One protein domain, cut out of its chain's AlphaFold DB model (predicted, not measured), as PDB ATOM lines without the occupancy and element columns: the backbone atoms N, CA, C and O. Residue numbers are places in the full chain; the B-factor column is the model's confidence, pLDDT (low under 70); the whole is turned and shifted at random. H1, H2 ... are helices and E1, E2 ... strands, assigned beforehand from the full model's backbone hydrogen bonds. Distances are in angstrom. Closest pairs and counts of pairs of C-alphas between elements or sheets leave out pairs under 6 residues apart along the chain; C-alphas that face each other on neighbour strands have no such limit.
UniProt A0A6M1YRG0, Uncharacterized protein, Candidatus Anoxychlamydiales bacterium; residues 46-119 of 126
ATOM      1  N   PHE A  46      -8.710 -22.944  38.497       63.56
ATOM      2  CA  PHE A  46      -8.279 -22.988  37.095       63.56
ATOM      3  C   PHE A  46      -8.973 -21.929  36.216       63.56
ATOM      4  O   PHE A  46      -8.528 -21.627  35.109       63.56
ATOM      5  N   SER A  47     -10.054 -21.321  36.717       55.50
ATOM      6  CA  SER A  47     -11.023 -20.540  35.934       55.50
ATOM      7  C   SER A  47     -10.532 -19.197  35.388       55.50
ATOM      8  O   SER A  47     -11.272 -18.565  34.645       55.50
ATOM      9  N   LYS A  48      -9.327 -18.718  35.734       59.41
ATOM     10  CA  LYS A  48      -8.818 -17.460  35.149       59.41
ATOM     11  C   LYS A  48      -8.463 -17.598  33.662       59.41
ATOM     12  O   LYS A  48      -8.424 -16.585  32.978       59.41
ATOM     13  N   LYS A  49      -8.213 -18.819  33.167       61.00
ATOM     14  CA  LYS A  49      -7.805 -19.069  31.768       61.00
ATOM     15  C   LYS A  49      -8.754 -19.975  30.974       61.00
ATOM     16  O   LYS A  49      -8.624 -20.049  29.761       61.00
ATOM     17  N   ILE A  50      -9.695 -20.663  31.626       69.44
ATOM     18  CA  ILE A  50     -10.537 -21.680  30.978       69.44
ATOM     19  C   ILE A  50     -12.000 -21.233  31.010       69.44
ATOM     20  O   ILE A  50     -12.605 -21.139  32.082       69.44
ATOM     21  N   ASN A  51     -12.582 -20.992  29.830       71.44
ATOM     22  CA  ASN A  51     -14.011 -20.730  29.691       71.44
ATOM     23  C   ASN A  51     -14.796 -22.050  29.757       71.44
ATOM     24  O   ASN A  51     -14.935 -22.765  28.773       71.44
ATOM     25  N   ILE A  52     -15.277 -22.374  30.956       75.25
ATOM     26  CA  ILE A  52     -16.065 -23.582  31.261       75.25
ATOM     27  C   ILE A  52     -17.573 -23.401  31.034       75.25
ATOM     28  O   ILE A  52     -18.340 -24.334  31.237       75.25
ATOM     29  N   LYS A  53     -18.015 -22.174  30.728       76.19
ATOM     30  CA  LYS A  53     -19.435 -21.868  30.501       76.19
ATOM     31  C   LYS A  53     -19.844 -22.114  29.056       76.19
ATOM     32  O   LYS A  53     -21.028 -22.265  28.781       76.19
ATOM     33  N   ASP A  54     -18.870 -22.104  28.158       82.62
ATOM     34  CA  ASP A  54     -19.083 -22.376  26.754       82.62
ATOM     35  C   ASP A  54     -19.188 -23.888  26.524       82.62
ATOM     36  O   ASP A  54     -18.193 -24.616  26.565       82.62
ATOM     37  N   LEU A  55     -20.423 -24.348  26.322       85.00
ATOM     38  CA  LEU A  55     -20.758 -25.756  26.126       85.00
ATOM     39  C   LEU A  55     -20.513 -26.239  24.688       85.00
ATOM     40  O   LEU A  55     -20.664 -27.427  24.432       85.00
ATOM     41  N   THR A  56     -20.112 -25.365  23.759       84.75
ATOM     42  CA  THR A  56     -19.893 -25.731  22.342       84.75
ATOM     43  C   THR A  56     -18.806 -26.788  22.157       84.75
ATOM     44  O   THR A  56     -18.885 -27.616  21.259       84.75
ATOM     45  N   ASN A  57     -17.804 -26.780  23.038       85.62
ATOM     46  CA  ASN A  57     -16.654 -27.682  23.007       85.62
ATOM     47  C   ASN A  57     -16.820 -28.897  23.937       85.62
ATOM     48  O   ASN A  57     -15.823 -29.423  24.437       85.62
ATOM     49  N   TYR A  58     -18.057 -29.258  24.270       90.75
ATOM     50  CA  TYR A  58     -18.360 -30.416  25.098       90.75
ATOM     51  C   TYR A  58     -18.995 -31.512  24.249       90.75
ATOM     52  O   TYR A  58     -19.787 -31.245  23.349       90.75
ATOM     53  N   GLU A  59     -18.680 -32.750  24.592       92.00
ATOM     54  CA  GLU A  59     -19.220 -33.944  23.958       92.00
ATOM     55  C   GLU A  59     -20.239 -34.613  24.882       92.00
ATOM     56  O   GLU A  59     -20.177 -34.472  26.106       92.00
ATOM     57  N   GLU A  60     -21.193 -35.353  24.321       92.12
ATOM     58  CA  GLU A  60     -22.102 -36.165  25.130       92.12
ATOM     59  C   GLU A  60     -21.327 -37.288  25.822       92.12
ATOM     60  O   GLU A  60     -20.556 -38.011  25.189       92.12
ATOM     61  N   LEU A  61     -21.550 -37.470  27.125       91.62
ATOM     62  CA  LEU A  61     -20.912 -38.560  27.850       91.62
ATOM     63  C   LEU A  61     -21.368 -39.910  27.256       91.62
ATOM     64  O   LEU A  61     -22.567 -40.106  27.017       91.62
ATOM     65  N   PRO A  62     -20.447 -40.864  27.038       88.69
ATOM     66  CA  PRO A  62     -20.795 -42.159  26.471       88.69
ATOM     67  C   PRO A  62     -21.812 -42.918  27.338       88.69
ATOM     68  O   PRO A  62     -21.914 -42.719  28.548       88.69
ATOM     69  N   ASN A  63     -22.539 -43.841  26.702       89.25
ATOM     70  CA  ASN A  63     -23.528 -44.733  27.328       89.25
ATOM     71  C   ASN A  63     -24.803 -44.054  27.871       89.25
ATOM     72  O   ASN A  63     -25.456 -44.591  28.761       89.25
ATOM     73  N   GLN A  64     -25.223 -42.927  27.286       87.25
ATOM     74  CA  GLN A  64     -26.463 -42.217  27.650       87.25
ATOM     75  C   GLN A  64     -27.627 -42.417  26.667       87.25
ATOM     76  O   GLN A  64     -28.476 -41.545  26.510       87.25
ATOM     77  N   LYS A  65     -27.701 -43.578  26.001       83.38
ATOM     78  CA  LYS A  65     -28.730 -43.848  24.972       83.38
ATOM     79  C   LYS A  65     -30.171 -43.787  25.500       83.38
ATOM     80  O   LYS A  65     -31.065 -43.430  24.745       83.38
ATOM     81  N   ASN A  66     -30.376 -44.101  26.780       88.12
ATOM     82  CA  ASN A  66     -31.693 -44.123  27.429       88.12
ATOM     83  C   ASN A  66     -32.017 -42.826  28.197       88.12
ATOM     84  O   ASN A  66     -32.984 -42.794  28.952       88.12
ATOM     85  N   VAL A  67     -31.192 -41.785  28.067       88.38
ATOM     86  CA  VAL A  67     -31.380 -40.498  28.751       88.38
ATOM     87  C   VAL A  67     -31.998 -39.507  27.768       88.38
ATOM     88  O   VAL A  67     -31.548 -39.405  26.625       88.38
ATOM     89  N   PHE A  68     -33.020 -38.766  28.205       88.56
ATOM     90  CA  PHE A  68     -33.613 -37.696  27.400       88.56
ATOM     91  C   PHE A  68     -32.553 -36.658  27.022       88.56
ATOM     92  O   PHE A  68     -31.685 -36.343  27.833       88.56
ATOM     93  N   GLN A  69     -32.628 -36.101  25.808       83.50
ATOM     94  CA  GLN A  69     -31.634 -35.134  25.311       83.50
ATOM     95  C   GLN A  69     -31.391 -33.973  26.289       83.50
ATOM     96  O   GLN A  69     -30.248 -33.594  26.515       83.50
ATOM     97  N   GLU A  70     -32.448 -33.470  26.924       85.38
ATOM     98  CA  GLU A  70     -32.402 -32.360  27.885       85.38
ATOM     99  C   GLU A  70     -31.719 -32.717  29.217       85.38
ATOM    100  O   GLU A  70     -31.312 -31.832  29.967       85.38
ATOM    101  N   GLU A  71     -31.572 -34.007  29.520       89.00
ATOM    102  CA  GLU A  71     -30.951 -34.506  30.749       89.00
ATOM    103  C   GLU A  71     -29.536 -35.051  30.530       89.00
ATOM    104  O   GLU A  71     -28.843 -35.373  31.505       89.00
ATOM    105  N   LYS A  72     -29.087 -35.141  29.272       91.12
ATOM    106  CA  LYS A  72     -27.769 -35.677  28.938       91.12
ATOM    107  C   LYS A  72     -26.659 -34.870  29.600       91.12
ATOM    108  O   LYS A  72     -26.659 -33.639  29.626       91.12
ATOM    109  N   VAL A  73     -25.683 -35.592  30.140       93.06
ATOM    110  CA  VAL A  73     -24.480 -34.999  30.723       93.06
ATOM    111  C   VAL A  73     -23.458 -34.831  29.618       93.06
ATOM    112  O   VAL A  73     -23.150 -35.772  28.891       93.06
ATOM    113  N   LEU A  74     -22.906 -33.632  29.537       93.06
ATOM    114  CA  LEU A  74     -21.829 -33.303  28.625       93.06
ATOM    115  C   LEU A  74     -20.491 -33.382  29.359       93.06
ATOM    116  O   LEU A  74     -20.424 -33.151  30.571       93.06
ATOM    117  N   PHE A  75     -19.413 -33.669  28.645       92.94
ATOM    118  CA  PHE A  75     -18.070 -33.659  29.200       92.94
ATOM    119  C   PHE A  75     -17.057 -33.021  28.253       92.94
ATOM    120  O   PHE A  75     -17.257 -32.937  27.048       92.94
ATOM    121  N   LYS A  76     -15.960 -32.550  28.835       90.25
ATOM    122  CA  LYS A  76     -14.804 -32.011  28.129       90.25
ATOM    123  C   LYS A  76     -13.547 -32.446  28.856       90.25
ATOM    124  O   LYS A  76     -13.501 -32.427  30.089       90.25
ATOM    125  N   THR A  77     -12.517 -32.800  28.105       89.50
ATOM    126  CA  THR A  77     -11.196 -33.118  28.645       89.50
ATOM    127  C   THR A  77     -10.186 -32.049  28.246       89.50
ATOM    128  O   THR A  77     -10.325 -31.379  27.225       89.50
ATOM    129  N   MET A  78      -9.186 -31.829  29.094       86.06
ATOM    130  CA  MET A  78      -8.033 -30.985  28.777       86.06
ATOM    131  C   MET A  78      -6.843 -31.362  29.651       86.06
ATOM    132  O   MET A  78      -7.022 -31.856  30.765       86.06
ATOM    133  N   SER A  79      -5.629 -31.084  29.186       83.31
ATOM    134  CA  SER A  79      -4.428 -31.228  30.008       83.31
ATOM    135  C   SER A  79      -4.425 -30.194  31.130       83.31
ATOM    136  O   SER A  79      -4.787 -29.033  30.915       83.31
ATOM    137  N   LEU A  80      -4.017 -30.596  32.333       75.25
ATOM    138  CA  LEU A  80      -3.942 -29.684  33.465       75.25
ATOM    139  C   LEU A  80      -2.536 -29.064  33.579       75.25
ATOM    140  O   LEU A  80      -1.593 -29.773  33.920       75.25
ATOM    141  N   PRO A  81      -2.366 -27.739  33.411       66.38
ATOM    142  CA  PRO A  81      -1.031 -27.126  33.394       66.38
ATOM    143  C   PRO A  81      -0.257 -27.235  34.715       66.38
ATOM    144  O   PRO A  81       0.954 -27.080  34.734       66.38
ATOM    145  N   GLN A  82      -0.957 -27.438  35.836       68.31
ATOM    146  CA  GLN A  82      -0.347 -27.511  37.172       68.31
ATOM    147  C   GLN A  82       0.279 -28.878  37.463       68.31
ATOM    148  O   GLN A  82       1.095 -29.001  38.370       68.31
ATOM    149  N   TYR A  83      -0.125 -29.903  36.718       71.75
ATOM    150  CA  TYR A  83       0.319 -31.269  36.909       71.75
ATOM    151  C   TYR A  83       0.542 -31.884  35.530       71.75
ATOM    152  O   TYR A  83      -0.414 -32.328  34.893       71.75
ATOM    153  N   GLU A  84       1.804 -31.957  35.108       69.38
ATOM    154  CA  GLU A  84       2.192 -32.718  33.915       69.38
ATOM    155  C   GLU A  84       1.614 -34.138  33.972       69.38
ATOM    156  O   GLU A  84       1.437 -34.708  35.061       69.38
ATOM    157  N   ASP A  85       1.232 -34.638  32.798       79.38
ATOM    158  CA  ASP A  85       0.601 -35.942  32.574       79.38
ATOM    159  C   ASP A  85      -0.708 -36.181  33.335       79.38
ATOM    160  O   ASP A  85      -1.070 -37.311  33.657       79.38
ATOM    161  N   THR A  86      -1.460 -35.113  33.616       83.00
ATOM    162  CA  THR A  86      -2.810 -35.247  34.171       83.00
ATOM    163  C   THR A  86      -3.874 -34.651  33.266       83.00
ATOM    164  O   THR A  86      -3.741 -33.553  32.716       83.00
ATOM    165  N   THR A  87      -4.977 -35.386  33.166       88.31
ATOM    166  CA  THR A  87      -6.158 -34.986  32.409       88.31
ATOM    167  C   THR A  87      -7.203 -34.433  33.363       88.31
ATOM    168  O   THR A  87      -7.676 -35.120  34.267       88.31
ATOM    169  N   LEU A  88      -7.602 -33.188  33.134       87.25
ATOM    170  CA  LEU A  88      -8.785 -32.617  33.748       87.25
ATOM    171  C   LEU A  88     -10.018 -33.072  32.969       87.25
ATOM    172  O   LEU A  88     -10.152 -32.773  31.783       87.25
ATOM    173  N   ILE A  89     -10.931 -33.747  33.660       89.44
ATOM    174  CA  ILE A  89     -12.247 -34.113  33.135       89.44
ATOM    175  C   ILE A  89     -13.270 -33.155  33.738       89.44
ATOM    176  O   ILE A  89     -13.411 -33.064  34.958       89.44
ATOM    177  N   ILE A  90     -13.976 -32.428  32.881       88.69
ATOM    178  CA  ILE A  90     -15.031 -31.493  33.263       88.69
ATOM    179  C   ILE A  90     -16.356 -32.069  32.793       88.69
ATOM    180  O   ILE A  90     -16.482 -32.428  31.630       88.69
ATOM    181  N   THR A  91     -17.350 -32.112  33.675       91.38
ATOM    182  CA  THR A  91     -18.706 -32.546  33.335       91.38
ATOM    183  C   THR A  91     -19.708 -31.419  33.555       91.38
ATOM    184  O   THR A  91     -19.574 -30.604  34.470       91.38
ATOM    185  N   TYR A  92     -20.722 -31.370  32.699       92.00
ATOM    186  CA  TYR A  92     -21.858 -30.469  32.799       92.00
ATOM    187  C   TYR A  92     -23.150 -31.283  32.774       92.00
ATOM    188  O   TYR A  92     -23.404 -32.026  31.832       92.00
ATOM    189  N   SER A  93     -23.974 -31.139  33.811       93.00
ATOM    190  CA  SER A  93     -25.286 -31.780  33.906       93.00
ATOM    191  C   SER A  93     -26.379 -30.707  33.943       93.00
ATOM    192  O   SER A  93     -26.371 -29.899  34.881       93.00
ATOM    193  N   PRO A  94     -27.341 -30.714  33.001       92.31
ATOM    194  CA  PRO A  94     -28.464 -29.772  32.989       92.31
ATOM    195  C   PRO A  94     -29.267 -29.793  34.296       92.31
ATOM    196  O   PRO A  94     -29.496 -28.755  34.918       92.31
ATOM    197  N   LYS A  95     -29.583 -30.994  34.797       92.81
ATOM    198  CA  LYS A  95     -30.280 -31.199  36.076       92.81
ATOM    199  C   LYS A  95     -29.545 -30.554  37.250       92.81
ATOM    200  O   LYS A  95     -30.163 -29.932  38.117       92.81
ATOM    201  N   ARG A  96     -28.213 -30.690  37.295       91.19
ATOM    202  CA  ARG A  96     -27.407 -30.077  38.357       91.19
ATOM    203  C   ARG A  96     -27.348 -28.560  38.217       91.19
ATOM    204  O   ARG A  96     -27.456 -27.871  39.228       91.19
ATOM    205  N   ALA A  97     -27.220 -28.058  36.990       91.94
ATOM    206  CA  ALA A  97     -27.220 -26.630  36.707       91.94
ATOM    207  C   ALA A  97     -28.528 -25.960  37.159       91.94
ATOM    208  O   ALA A  97     -28.476 -24.913  37.808       91.94
ATOM    209  N   GLU A  98     -29.679 -26.587  36.901       93.75
ATOM    210  CA  GLU A  98     -30.983 -26.074  37.336       93.75
ATOM    211  C   GLU A  98     -31.128 -26.102  38.862       93.75
ATOM    212  O   GLU A  98     -31.486 -25.093  39.472       93.75
ATOM    213  N   LYS A  99     -30.744 -27.206  39.516       94.62
ATOM    214  CA  LYS A  99     -30.725 -27.274  40.984       94.62
ATOM    215  C   LYS A  99     -29.853 -26.167  41.590       94.62
ATOM    216  O   LYS A  99     -30.296 -25.451  42.486       94.62
ATOM    217  N   ASP A 100     -28.627 -26.000  41.096       92.44
ATOM    218  CA  ASP A 100     -27.701 -24.979  41.596       92.44
ATOM    219  C   ASP A 100     -28.221 -23.551  41.323       92.44
ATOM    220  O   ASP A 100     -27.947 -22.630  42.099       92.44
ATOM    221  N   ARG A 101     -28.999 -23.343  40.249       94.50
ATOM    222  CA  ARG A 101     -29.693 -22.077  39.964       94.50
ATOM    223  C   ARG A 101     -30.792 -21.796  40.987       94.50
ATOM    224  O   ARG A 101     -30.832 -20.688  41.524       94.50
ATOM    225  N   GLN A 102     -31.644 -22.775  41.279       96.19
ATOM    226  CA  GLN A 102     -32.721 -22.641  42.265       96.19
ATOM    227  C   GLN A 102     -32.175 -22.403  43.674       96.19
ATOM    228  O   GLN A 102     -32.640 -21.500  44.370       96.19
ATOM    229  N   ASP A 103     -31.147 -23.152  44.076       95.44
ATOM    230  CA  ASP A 103     -30.489 -22.981  45.374       95.44
ATOM    231  C   ASP A 103     -29.868 -21.582  45.503       95.44
ATOM    232  O   ASP A 103     -30.009 -20.928  46.541       95.44
ATOM    233  N   ARG A 104     -29.251 -21.070  44.427       95.50
ATOM    234  CA  ARG A 104     -28.740 -19.693  44.382       95.50
ATOM    235  C   ARG A 104     -29.863 -18.668  44.528       95.50
ATOM    236  O   ARG A 104     -29.700 -17.726  45.296       95.50
ATOM    237  N   ARG A 105     -30.986 -18.847  43.825       96.88
ATOM    238  CA  ARG A 105     -32.128 -17.922  43.895       96.88
ATOM    239  C   ARG A 105     -32.706 -17.858  45.308       96.88
ATOM    240  O   ARG A 105     -32.820 -16.774  45.861       96.88
ATOM    241  N   ARG A 106     -32.932 -19.016  45.937       96.19
ATOM    242  CA  ARG A 106     -33.390 -19.108  47.335       96.19
ATOM    243  C   ARG A 106     -32.443 -18.410  48.312       96.19
ATOM    244  O   ARG A 106     -32.892 -17.826  49.293       96.19
ATOM    245  N   LEU A 107     -31.130 -18.506  48.088       95.12
ATOM    246  CA  LEU A 107     -30.148 -17.828  48.933       95.12
ATOM    247  C   LEU A 107     -30.224 -16.305  48.771       95.12
ATOM    248  O   LEU A 107     -30.173 -15.604  49.776       95.12
ATOM    249  N   ILE A 108     -30.372 -15.812  47.538       95.69
ATOM    250  CA  ILE A 108     -30.543 -14.382  47.244       95.69
ATOM    251  C   ILE A 108     -31.822 -13.854  47.897       95.69
ATOM    252  O   ILE A 108     -31.735 -12.921  48.684       95.69
ATOM    253  N   GLU A 109     -32.964 -14.516  47.693       95.31
ATOM    254  CA  GLU A 109     -34.249 -14.140  48.310       95.31
ATOM    255  C   GLU A 109     -34.137 -14.071  49.848       95.31
ATOM    256  O   GLU A 109     -34.605 -13.133  50.490       95.31
ATOM    257  N   LYS A 110     -33.453 -15.043  50.473       93.62
ATOM    258  CA  LYS A 110     -33.194 -15.024  51.924       93.62
ATOM    259  C   LYS A 110     -32.320 -13.847  52.358       93.62
ATOM    260  O   LYS A 110     -32.527 -13.328  53.454       93.62
ATOM    261  N   LEU A 111     -31.320 -13.472  51.562       93.31
ATOM    262  CA  LEU A 111     -30.449 -12.332  51.854       93.31
ATOM    263  C   LEU A 111     -31.205 -11.009  51.698       93.31
ATOM    264  O   LEU A 111     -31.108 -10.163  52.582       93.31
ATOM    265  N   GLU A 112     -32.003 -10.865  50.641       93.88
ATOM    266  CA  GLU A 112     -32.852  -9.695  50.395       93.88
ATOM    267  C   GLU A 112     -33.858  -9.489  51.529       93.88
ATOM    268  O   GLU A 112     -33.898  -8.409  52.113       93.88
ATOM    269  N   ASN A 113     -34.567 -10.546  51.941       91.00
ATOM    270  CA  ASN A 113     -35.503 -10.493  53.070       91.00
ATOM    271  C   ASN A 113     -34.817 -10.109  54.392       91.00
ATOM    272  O   ASN A 113     -35.386  -9.401  55.222       91.00
ATOM    273  N   LYS A 114     -33.582 -10.574  54.622       89.38
ATOM    274  CA  LYS A 114     -32.810 -10.169  55.804       89.38
ATOM    275  C   LYS A 114     -32.407  -8.699  55.740       89.38
ATOM    276  O   LYS A 114     -32.447  -8.038  56.768       89.38
ATOM    277  N   LEU A 115     -32.028  -8.185  54.571       88.81
ATOM    278  CA  LEU A 115     -31.663  -6.777  54.399       88.81
ATOM    279  C   LEU A 115     -32.880  -5.856  54.544       88.81
ATOM    280  O   LEU A 115     -32.789  -4.846  55.240       88.81
ATOM    281  N   SER A 116     -34.029  -6.223  53.968       84.62
ATOM    282  CA  SER A 116     -35.268  -5.451  54.110       84.62
ATOM    283  C   SER A 116     -35.738  -5.407  55.564       84.62
ATOM    284  O   SER A 116     -36.035  -4.330  56.073       84.62
ATOM    285  N   ASN A 117     -35.708  -6.540  56.273       70.88
ATOM    286  CA  ASN A 117     -36.148  -6.620  57.669       70.88
ATOM    287  C   ASN A 117     -35.177  -5.972  58.670       70.88
ATOM    288  O   ASN A 117     -35.574  -5.701  59.797       70.88
ATOM    289  N   ASN A 118     -33.920  -5.724  58.285       59.59
ATOM    290  CA  ASN A 118     -32.916  -5.078  59.140       59.59
ATOM    291  C   ASN A 118     -32.754  -3.574  58.836       59.59
ATOM    292  O   ASN A 118     -32.116  -2.842  59.588       59.59
ATOM    293  N   SER A 119     -33.369  -3.079  57.757       52.78
ATOM    294  CA  SER A 119     -33.391  -1.648  57.416       52.78
ATOM    295  C   SER A 119     -34.222  -0.789  58.386       52.78
ATOM    296  O   SER A 119     -34.053   0.430  58.425       52.78
TER     297      SER A 119
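What this domain is: This is residues 46 to 119 of the 126 residues of an uncharacterized protein of Candidatus Anoxychlamydiales bacterium (UniProt A0A6M1YRG0). A two-stranded hairpin, E1 and E2, with a long loop of residues 46 to 73 beside it makes a small loose body, and from the end of E2 one long helix, H1, sticks out as an arm, free from residue 97 on. The printed part has 74 residues with two named strands and one named helix, in the order E1, E2, H1, antiparallel in the sheet; the class is mixed. It is extended, with a radius of gyration of the C-alphas of 17.6 A and spans of 53 by 37 by 17 A.

Where its parts are: E1, residues 74 to 79, begins at C-alpha 74 (-21.829, -33.303, 28.625) and is 17.6 A long. E2, residues 87 to 92, is 16.3 A long. H1, residues 94 to 118, is 36.2 A long and ends at C-alpha 118 (-32.916, -5.078, 59.140).

How they stand to each other: E1 and E2 form an antiparallel hairpin at 159 degrees; N 76 and O 90 are 2.8 A apart, within hydrogen-bond range. Residues 59 to 60 pair antiparallel with residues 74 to 75 of E1. E1 and H1 are apart. In H1 every O i to N i+4 pair is within hydrogen-bond range.

The domain as a whole: The C-alphas of Asp 85 and Ser 119, the two farthest apart, are 54.3 A apart. The printed part has no cut. The link E1 to E2 is short, and E2 to H1 is tight. Residues 46 to 50, 81 to 82, 84 and 118 to 119 have pLDDT under 70.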